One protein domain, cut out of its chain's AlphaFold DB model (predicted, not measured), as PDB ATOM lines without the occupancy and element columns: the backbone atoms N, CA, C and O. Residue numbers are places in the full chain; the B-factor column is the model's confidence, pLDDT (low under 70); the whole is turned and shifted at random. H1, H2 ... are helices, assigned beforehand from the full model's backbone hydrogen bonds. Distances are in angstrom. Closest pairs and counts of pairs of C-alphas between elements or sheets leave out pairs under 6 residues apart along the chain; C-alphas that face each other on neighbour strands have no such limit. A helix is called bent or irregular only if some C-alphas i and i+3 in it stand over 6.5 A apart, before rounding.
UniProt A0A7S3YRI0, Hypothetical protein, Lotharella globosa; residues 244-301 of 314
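Overview. This is residues 244 to 301 of the 314 residues of the protein "Hypothetical protein" of Lotharella globosa (UniProt A0A7S3YRI0). Look for a flat, open hook: the long arm H2b is the shaft, the short arm H2a makes the turned end, and H1 is the shorter limb across the gap. The 58 printed residues hold two named helices, H1 then H2, and no named strand, class all helix. The whole is extended, radius of gyration of the C-alphas 17.3 A, spanning 54 by 29 by 8 A.

Arrangement. H1, residues 248 to 257, leads by a tight link to H2, residues 260 to 301. By its hydrogen bonds H2 was assigned as one helix, but it is bent: C-alphas 268 and 271 are 7.9 A apart. Its arms, H2a, residues 260 to 268, and H2b, residues 271 to 301, are about perpendicular at 88 degrees. H1 and H2a are close but not clearly touching; their closest C-alphas, of Leu 257 and Lys 263, are 7.2 A apart. They run the same way at a steep tilt of 66 degrees. H1 and H2b are apart. Every O i to N i+4 pair is within hydrogen-bond range in H1, 3 of 5 in H2a and 23 of 27 in H2b.

Along the chain. Find C-alpha 248 at (230.186, 175.734, 191.065), where H1 begins. H2b runs 45.1 A to C-alpha 301 at (240.048, 177.036, 153.966).

Size, cuts and confidence. The farthest C-alphas, of Val 261 and Val 301, are 54.4 A apart. The printed part has no cut. Model pLDDT is under 70 at residues 266 and 269 to 274.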
ATOM      1  N   PHE A 244     237.077 175.963 189.443       85.31
ATOM      2  CA  PHE A 244     235.909 175.694 190.291       85.31
ATOM      3  C   PHE A 244     235.044 176.928 190.565       85.31
ATOM      4  O   PHE A 244     233.880 176.780 190.947       85.31
ATOM      5  N   LYS A 245     235.578 178.136 190.355       89.06
ATOM      6  CA  LYS A 245     234.802 179.379 190.404       89.06
ATOM      7  C   LYS A 245     233.860 179.508 189.207       89.06
ATOM      8  O   LYS A 245     232.755 180.021 189.366       89.06
ATOM      9  N   GLU A 246     234.276 179.016 188.044       84.75
ATOM     10  CA  GLU A 246     233.483 179.046 186.812       84.75
ATOM     11  C   GLU A 246     232.424 177.925 186.773       84.75
ATOM     12  O   GLU A 246     231.345 178.109 186.213       84.75
ATOM     13  N   PHE A 247     232.670 176.802 187.464       83.62
ATOM     14  CA  PHE A 247     231.758 175.649 187.517       83.62
ATOM     15  C   PHE A 247     231.390 175.234 188.960       83.62
ATOM     16  O   PHE A 247     231.820 174.177 189.443       83.62
ATOM     17  N   PRO A 248     230.541 176.008 189.668       85.50
ATOM     18  CA  PRO A 248     230.186 175.734 191.065       85.50
ATOM     19  C   PRO A 248     229.453 174.394 191.262       85.50
ATOM     20  O   PRO A 248     229.524 173.798 192.339       85.50
ATOM     21  N   GLU A 249     228.774 173.888 190.231       77.88
ATOM     22  CA  GLU A 249     228.082 172.595 190.268       77.88
ATOM     23  C   GLU A 249     229.053 171.412 190.323       77.88
ATOM     24  O   GLU A 249     228.832 170.470 191.086       77.88
ATOM     25  N   VAL A 250     230.178 171.496 189.603       76.56
ATOM     26  CA  VAL A 250     231.236 170.475 189.638       76.56
ATOM     27  C   VAL A 250     231.851 170.417 191.035       76.56
ATOM     28  O   VAL A 250     232.063 169.329 191.569       76.56
ATOM     29  N   ARG A 251     232.044 171.574 191.684       87.38
ATOM     30  CA  ARG A 251     232.532 171.647 193.070       87.38
ATOM     31  C   ARG A 251     231.553 171.016 194.064       87.38
ATOM     32  O   ARG A 251     231.974 170.257 194.932       87.38
ATOM     33  N   ARG A 252     230.246 171.281 193.935       83.19
ATOM     34  CA  ARG A 252     229.211 170.649 194.782       83.19
ATOM     35  C   ARG A 252     229.162 169.136 194.585       83.19
ATOM     36  O   ARG A 252     229.026 168.408 195.564       83.19
ATOM     37  N   PHE A 253     229.311 168.670 193.350       78.69
ATOM     38  CA  PHE A 253     229.339 167.246 193.033       78.69
ATOM     39  C   PHE A 253     230.588 166.550 193.594       78.69
ATOM     40  O   PHE A 253     230.473 165.495 194.213       78.69
ATOM     41  N   LEU A 254     231.771 167.157 193.459       80.31
ATOM     42  CA  LEU A 254     233.007 166.617 194.039       80.31
ATOM     43  C   LEU A 254     232.953 166.585 195.573       80.31
ATOM     44  O   LEU A 254     233.276 165.559 196.163       80.31
ATOM     45  N   ASN A 255     232.436 167.637 196.212       86.19
ATOM     46  CA  ASN A 255     232.240 167.656 197.667       86.19
ATOM     47  C   ASN A 255     231.218 166.606 198.137       86.19
ATOM     48  O   ASN A 255     231.365 166.033 199.213       86.19
ATOM     49  N   PHE A 256     230.187 166.321 197.335       85.12
ATOM     50  CA  PHE A 256     229.244 165.233 197.607       85.12
ATOM     51  C   PHE A 256     229.923 163.855 197.526       85.12
ATOM     52  O   PHE A 256     229.636 162.976 198.340       85.12
ATOM     53  N   LEU A 257     230.864 163.675 196.593       75.25
ATOM     54  CA  LEU A 257     231.644 162.442 196.452       75.25
ATOM     55  C   LEU A 257     232.647 162.202 197.595       75.25
ATOM     56  O   LEU A 257     233.050 161.052 197.790       75.25
ATOM     57  N   ASP A 258     233.019 163.242 198.344       83.12
ATOM     58  CA  ASP A 258     233.899 163.154 199.518       83.12
ATOM     59  C   ASP A 258     233.167 162.809 200.827       83.12
ATOM     60  O   ASP A 258     233.799 162.630 201.871       83.12
ATOM     61  N   ASN A 259     231.841 162.637 200.793       89.94
ATOM     62  CA  ASN A 259     231.079 162.204 201.959       89.94
ATOM     63  C   ASN A 259     231.522 160.786 202.405       89.94
ATOM     64  O   ASN A 259     231.560 159.866 201.577       89.94
ATOM     65  N   PRO A 260     231.827 160.555 203.699       83.94
ATOM     66  CA  PRO A 260     232.311 159.263 204.200       83.94
ATOM     67  C   PRO A 260     231.367 158.090 203.896       83.94
ATOM     68  O   PRO A 260     231.835 156.978 203.643       83.94
ATOM     69  N   VAL A 261     230.056 158.337 203.833       76.69
ATOM     70  CA  VAL A 261     229.049 157.326 203.469       76.69
ATOM     71  C   VAL A 261     229.191 156.916 202.001       76.69
ATOM     72  O   VAL A 261     229.190 155.730 201.672       76.69
ATOM     73  N   VAL A 262     229.402 157.889 201.110       75.69
ATOM     74  CA  VAL A 262     229.646 157.639 199.682       75.69
ATOM     75  C   VAL A 262     230.975 156.909 199.502       75.69
ATOM     76  O   VAL A 262     231.049 155.980 198.704       75.69
ATOM     77  N   LYS A 263     231.999 157.250 200.293       79.62
ATOM     78  CA  LYS A 263     233.321 156.605 200.281       79.62
ATOM     79  C   LYS A 263     233.258 155.119 200.665       79.62
ATOM     80  O   LYS A 263     233.929 154.308 200.026       79.62
ATOM     81  N   ALA A 264     232.410 154.755 201.632       77.88
ATOM     82  CA  ALA A 264     232.170 153.364 202.030       77.88
ATOM     83  C   ALA A 264     231.448 152.557 200.933       77.88
ATOM     84  O   ALA A 264     231.861 151.447 200.599       77.88
ATOM     85  N   ILE A 265     230.435 153.150 200.293       72.31
ATOM     86  CA  ILE A 265     229.710 152.538 199.164       72.31
ATOM     87  C   ILE A 265     230.625 152.411 197.927       72.31
ATOM     88  O   ILE A 265     230.541 151.443 197.159       72.31
ATOM     89  N   ARG A 266     231.572 153.347 197.761       63.31
ATOM     90  CA  ARG A 266     232.535 153.381 196.648       63.31
ATOM     91  C   ARG A 266     233.480 152.180 196.625       63.31
ATOM     92  O   ARG A 266     233.885 151.750 195.547       63.31
ATOM     93  N   GLY A 267     233.805 151.618 197.790       72.81
ATOM     94  CA  GLY A 267     234.683 150.452 197.902       72.81
ATOM     95  C   GLY A 267     234.090 149.168 197.316       72.81
ATOM     96  O   GLY A 267     234.839 148.335 196.812       72.81
ATOM     97  N   VAL A 268     232.759 149.030 197.336       70.81
ATOM     98  CA  VAL A 268     232.072 147.763 197.028       70.81
ATOM     99  C   VAL A 268     231.397 147.778 195.652       70.81
ATOM    100  O   VAL A 268     231.375 146.756 194.976       70.81
ATOM    101  N   ILE A 269     230.896 148.932 195.191       60.66
ATOM    102  CA  ILE A 269     230.046 149.007 193.983       60.66
ATOM    103  C   ILE A 269     230.655 149.887 192.873       60.66
ATOM    104  O   ILE A 269     230.315 149.755 191.697       60.66
ATOM    105  N   ALA A 270     231.583 150.793 193.192       55.50
ATOM    106  CA  ALA A 270     231.809 151.944 192.317       55.50
ATOM    107  C   ALA A 270     232.884 151.801 191.233       55.50
ATOM    108  O   ALA A 270     232.991 152.690 190.388       55.50
ATOM    109  N   LYS A 271     233.657 150.712 191.192       56.72
ATOM    110  CA  LYS A 271     234.634 150.527 190.103       56.72
ATOM    111  C   LYS A 271     233.968 150.405 188.718       56.72
ATOM    112  O   LYS A 271     234.380 151.149 187.830       56.72
ATOM    113  N   PRO A 272     232.925 149.575 188.509       62.31
ATOM    114  CA  PRO A 272     232.239 149.535 187.215       62.31
ATOM    115  C   PRO A 272     231.297 150.731 187.003       62.31
ATOM    116  O   PRO A 272     231.233 151.271 185.900       62.31
ATOM    117  N   PHE A 273     230.611 151.205 188.050       66.69
ATOM    118  CA  PHE A 273     229.580 152.241 187.911       66.69
ATOM    119  C   PHE A 273     230.114 153.653 187.645       66.69
ATOM    120  O   PHE A 273     229.398 154.456 187.057       66.69
ATOM    121  N   ILE A 274     231.356 153.970 188.028       68.75
ATOM    122  CA  ILE A 274     231.975 155.274 187.720       68.75
ATOM    123  C   ILE A 274     232.694 155.250 186.361       68.75
ATOM    124  O   ILE A 274     232.738 156.265 185.667       68.75
ATOM    125  N   ALA A 275     233.216 154.093 185.943       72.44
ATOM    126  CA  ALA A 275     233.940 153.964 184.680       72.44
ATOM    127  C   ALA A 275     233.032 154.157 183.453       72.44
ATOM    128  O   ALA A 275     233.441 154.789 182.480       72.44
ATOM    129  N   ILE A 276     231.790 153.667 183.510       81.19
ATOM    130  CA  ILE A 276     230.827 153.761 182.402       81.19
ATOM    131  C   ILE A 276     230.445 155.220 182.072       81.19
ATOM    132  O   ILE A 276     230.620 155.615 180.918       81.19
ATOM    133  N   PRO A 277     229.977 156.060 183.019       85.94
ATOM    134  CA  PRO A 277     229.607 157.438 182.704       85.94
ATOM    135  C   PRO A 277     230.817 158.281 182.291       85.94
ATOM    136  O   PRO A 277     230.700 159.079 181.367       85.94
ATOM    137  N   LEU A 278     231.997 158.072 182.889       85.62
ATOM    138  CA  LEU A 278     233.218 158.758 182.448       85.62
ATOM    139  C   LEU A 278     233.618 158.351 181.026       85.62
ATOM    140  O   LEU A 278     233.959 159.214 180.220       85.62
ATOM    141  N   GLY A 279     233.509 157.064 180.684       91.38
ATOM    142  CA  GLY A 279     233.734 156.576 179.324       91.38
ATOM    143  C   GLY A 279     232.762 157.193 178.314       91.38
ATOM    144  O   GLY A 279     233.183 157.617 177.237       91.38
ATOM    145  N   LEU A 280     231.481 157.321 178.674       92.81
ATOM    146  CA  LEU A 280     230.469 157.977 177.837       92.81
ATOM    147  C   LEU A 280     230.733 159.476 177.661       92.81
ATOM    148  O   LEU A 280     230.599 159.999 176.558       92.81
ATOM    149  N   ILE A 281     231.166 160.166 178.717       92.12
ATOM    150  CA  ILE A 281     231.524 161.586 178.639       92.12
ATOM    151  C   ILE A 281     232.738 161.774 177.721       92.12
ATOM    152  O   ILE A 281     232.693 162.594 176.805       92.12
ATOM    153  N   VAL A 282     233.804 160.990 177.908       94.75
ATOM    154  CA  VAL A 282     235.013 161.079 177.072       94.75
ATOM    155  C   VAL A 282     234.694 160.754 175.613       94.75
ATOM    156  O   VAL A 282     235.085 161.506 174.722       94.75
ATOM    157  N   THR A 283     233.937 159.687 175.346       91.94
ATOM    158  CA  THR A 283     233.531 159.337 173.973       91.94
ATOM    159  C   THR A 283     232.652 160.411 173.339       91.94
ATOM    160  O   THR A 283     232.850 160.727 172.166       91.94
ATOM    161  N   PHE A 284     231.754 161.043 174.099       95.69
ATOM    162  CA  PHE A 284     230.960 162.174 173.621       95.69
ATOM    163  C   PHE A 284     231.836 163.371 173.224       95.69
ATOM    164  O   PHE A 284     231.642 163.943 172.150       95.69
ATOM    165  N   TYR A 285     232.837 163.726 174.037       95.31
ATOM    166  CA  TYR A 285     233.772 164.806 173.703       95.31
ATOM    167  C   TYR A 285     234.644 164.473 172.492       95.31
ATOM    168  O   TYR A 285     234.841 165.337 171.639       95.31
ATOM    169  N   VAL A 286     235.112 163.228 172.370       94.69
ATOM    170  CA  VAL A 286     235.875 162.774 171.199       94.69
ATOM    171  C   VAL A 286     235.015 162.827 169.935       94.69
ATOM    172  O   VAL A 286     235.476 163.342 168.918       94.69
ATOM    173  N   LEU A 287     233.753 162.381 169.992       94.38
ATOM    174  CA  LEU A 287     232.825 162.513 168.866       94.38
ATOM    175  C   LEU A 287     232.606 163.983 168.506       94.38
ATOM    176  O   LEU A 287     232.738 164.359 167.345       94.38
ATOM    177  N   LYS A 288     232.308 164.831 169.495       95.06
ATOM    178  CA  LYS A 288     232.081 166.262 169.271       95.06
ATOM    179  C   LYS A 288     233.306 166.930 168.644       95.06
ATOM    180  O   LYS A 288     233.157 167.717 167.716       95.06
ATOM    181  N   PHE A 289     234.505 166.578 169.099       95.06
ATOM    182  CA  PHE A 289     235.756 167.057 168.521       95.06
ATOM    183  C   PHE A 289     235.943 166.575 167.076       95.06
ATOM    184  O   PHE A 289     236.248 167.382 166.199       95.06
ATOM    185  N   LEU A 290     235.674 165.294 166.798       95.81
ATOM    186  CA  LEU A 290     235.716 164.729 165.444       95.81
ATOM    187  C   LEU A 290     234.710 165.387 164.490       95.81
ATOM    188  O   LEU A 290     235.013 165.518 163.308       95.81
ATOM    189  N   PHE A 291     233.550 165.833 164.979       94.44
ATOM    190  CA  PHE A 291     232.573 166.572 164.171       94.44
ATOM    191  C   PHE A 291     232.931 168.053 163.992       94.44
ATOM    192  O   PHE A 291     232.661 168.622 162.934       94.44
ATOM    193  N   LEU A 292     233.558 168.686 164.987       95.62
ATOM    194  CA  LEU A 292     233.952 170.096 164.909       95.62
ATOM    195  C   LEU A 292     235.197 170.314 164.046       95.62
ATOM    196  O   LEU A 292     235.286 171.317 163.339       95.62
ATOM    197  N   LEU A 293     236.144 169.378 164.048       96.56
ATOM    198  CA  LEU A 293     237.417 169.538 163.349       96.56
ATOM    199  C   LEU A 293     237.260 169.753 161.823       96.56
ATOM    200  O   LEU A 293     237.849 170.706 161.311       96.56
ATOM    201  N   PRO A 294     236.409 169.005 161.088       95.88
ATOM    202  CA  PRO A 294     236.126 169.277 159.677       95.88
ATOM    203  C   PRO A 294     235.499 170.653 159.439       95.88
ATOM    204  O   PRO A 294     235.852 171.324 158.473       95.88
ATOM    205  N   THR A 295     234.596 171.099 160.322       95.88
ATOM    206  CA  THR A 295     233.961 172.422 160.185       95.88
ATOM    207  C   THR A 295     234.969 173.550 160.370       95.88
ATOM    208  O   THR A 295     234.957 174.518 159.615       95.88
ATOM    209  N   LEU A 296     235.899 173.391 161.311       97.00
ATOM    210  CA  LEU A 296     236.940 174.374 161.582       97.00
ATOM    211  C   LEU A 296     237.960 174.438 160.437       97.00
ATOM    212  O   LEU A 296     238.341 175.528 160.014       97.00
ATOM    213  N   ILE A 297     238.324 173.284 159.863       96.88
ATOM    214  CA  ILE A 297     239.139 173.216 158.642       96.88
ATOM    215  C   ILE A 297     238.418 173.897 157.476       96.88
ATOM    216  O   ILE A 297     239.026 174.699 156.773       96.88
ATOM    217  N   PHE A 298     237.125 173.626 157.278       97.56
ATOM    218  CA  PHE A 298     236.349 174.224 156.191       97.56
ATOM    219  C   PHE A 298     236.283 175.752 156.302       97.56
ATOM    220  O   PHE A 298     236.535 176.448 155.319       97.56
ATOM    221  N   VAL A 299     236.017 176.281 157.500       97.62
ATOM    222  CA  VAL A 299     236.020 177.730 157.760       97.62
ATOM    223  C   VAL A 299     237.406 178.328 157.506       97.62
ATOM    224  O   VAL A 299     237.508 179.374 156.866       97.62
ATOM    225  N   GLY A 300     238.476 177.649 157.934       97.50
ATOM    226  CA  GLY A 300     239.850 178.081 157.675       97.50
ATOM    227  C   GLY A 300     240.188 178.134 156.180       97.50
ATOM    228  O   GLY A 300     240.721 179.134 155.702       97.50
ATOM    229  N   VAL A 301     239.826 177.096 155.422       97.88
ATOM    230  CA  VAL A 301     240.048 177.036 153.966       97.88
ATOM    231  C   VAL A 301     239.221 178.098 153.239       97.88
ATOM    232  O   VAL A 301     239.755 178.801 152.383       97.88
TER     233      VAL A 301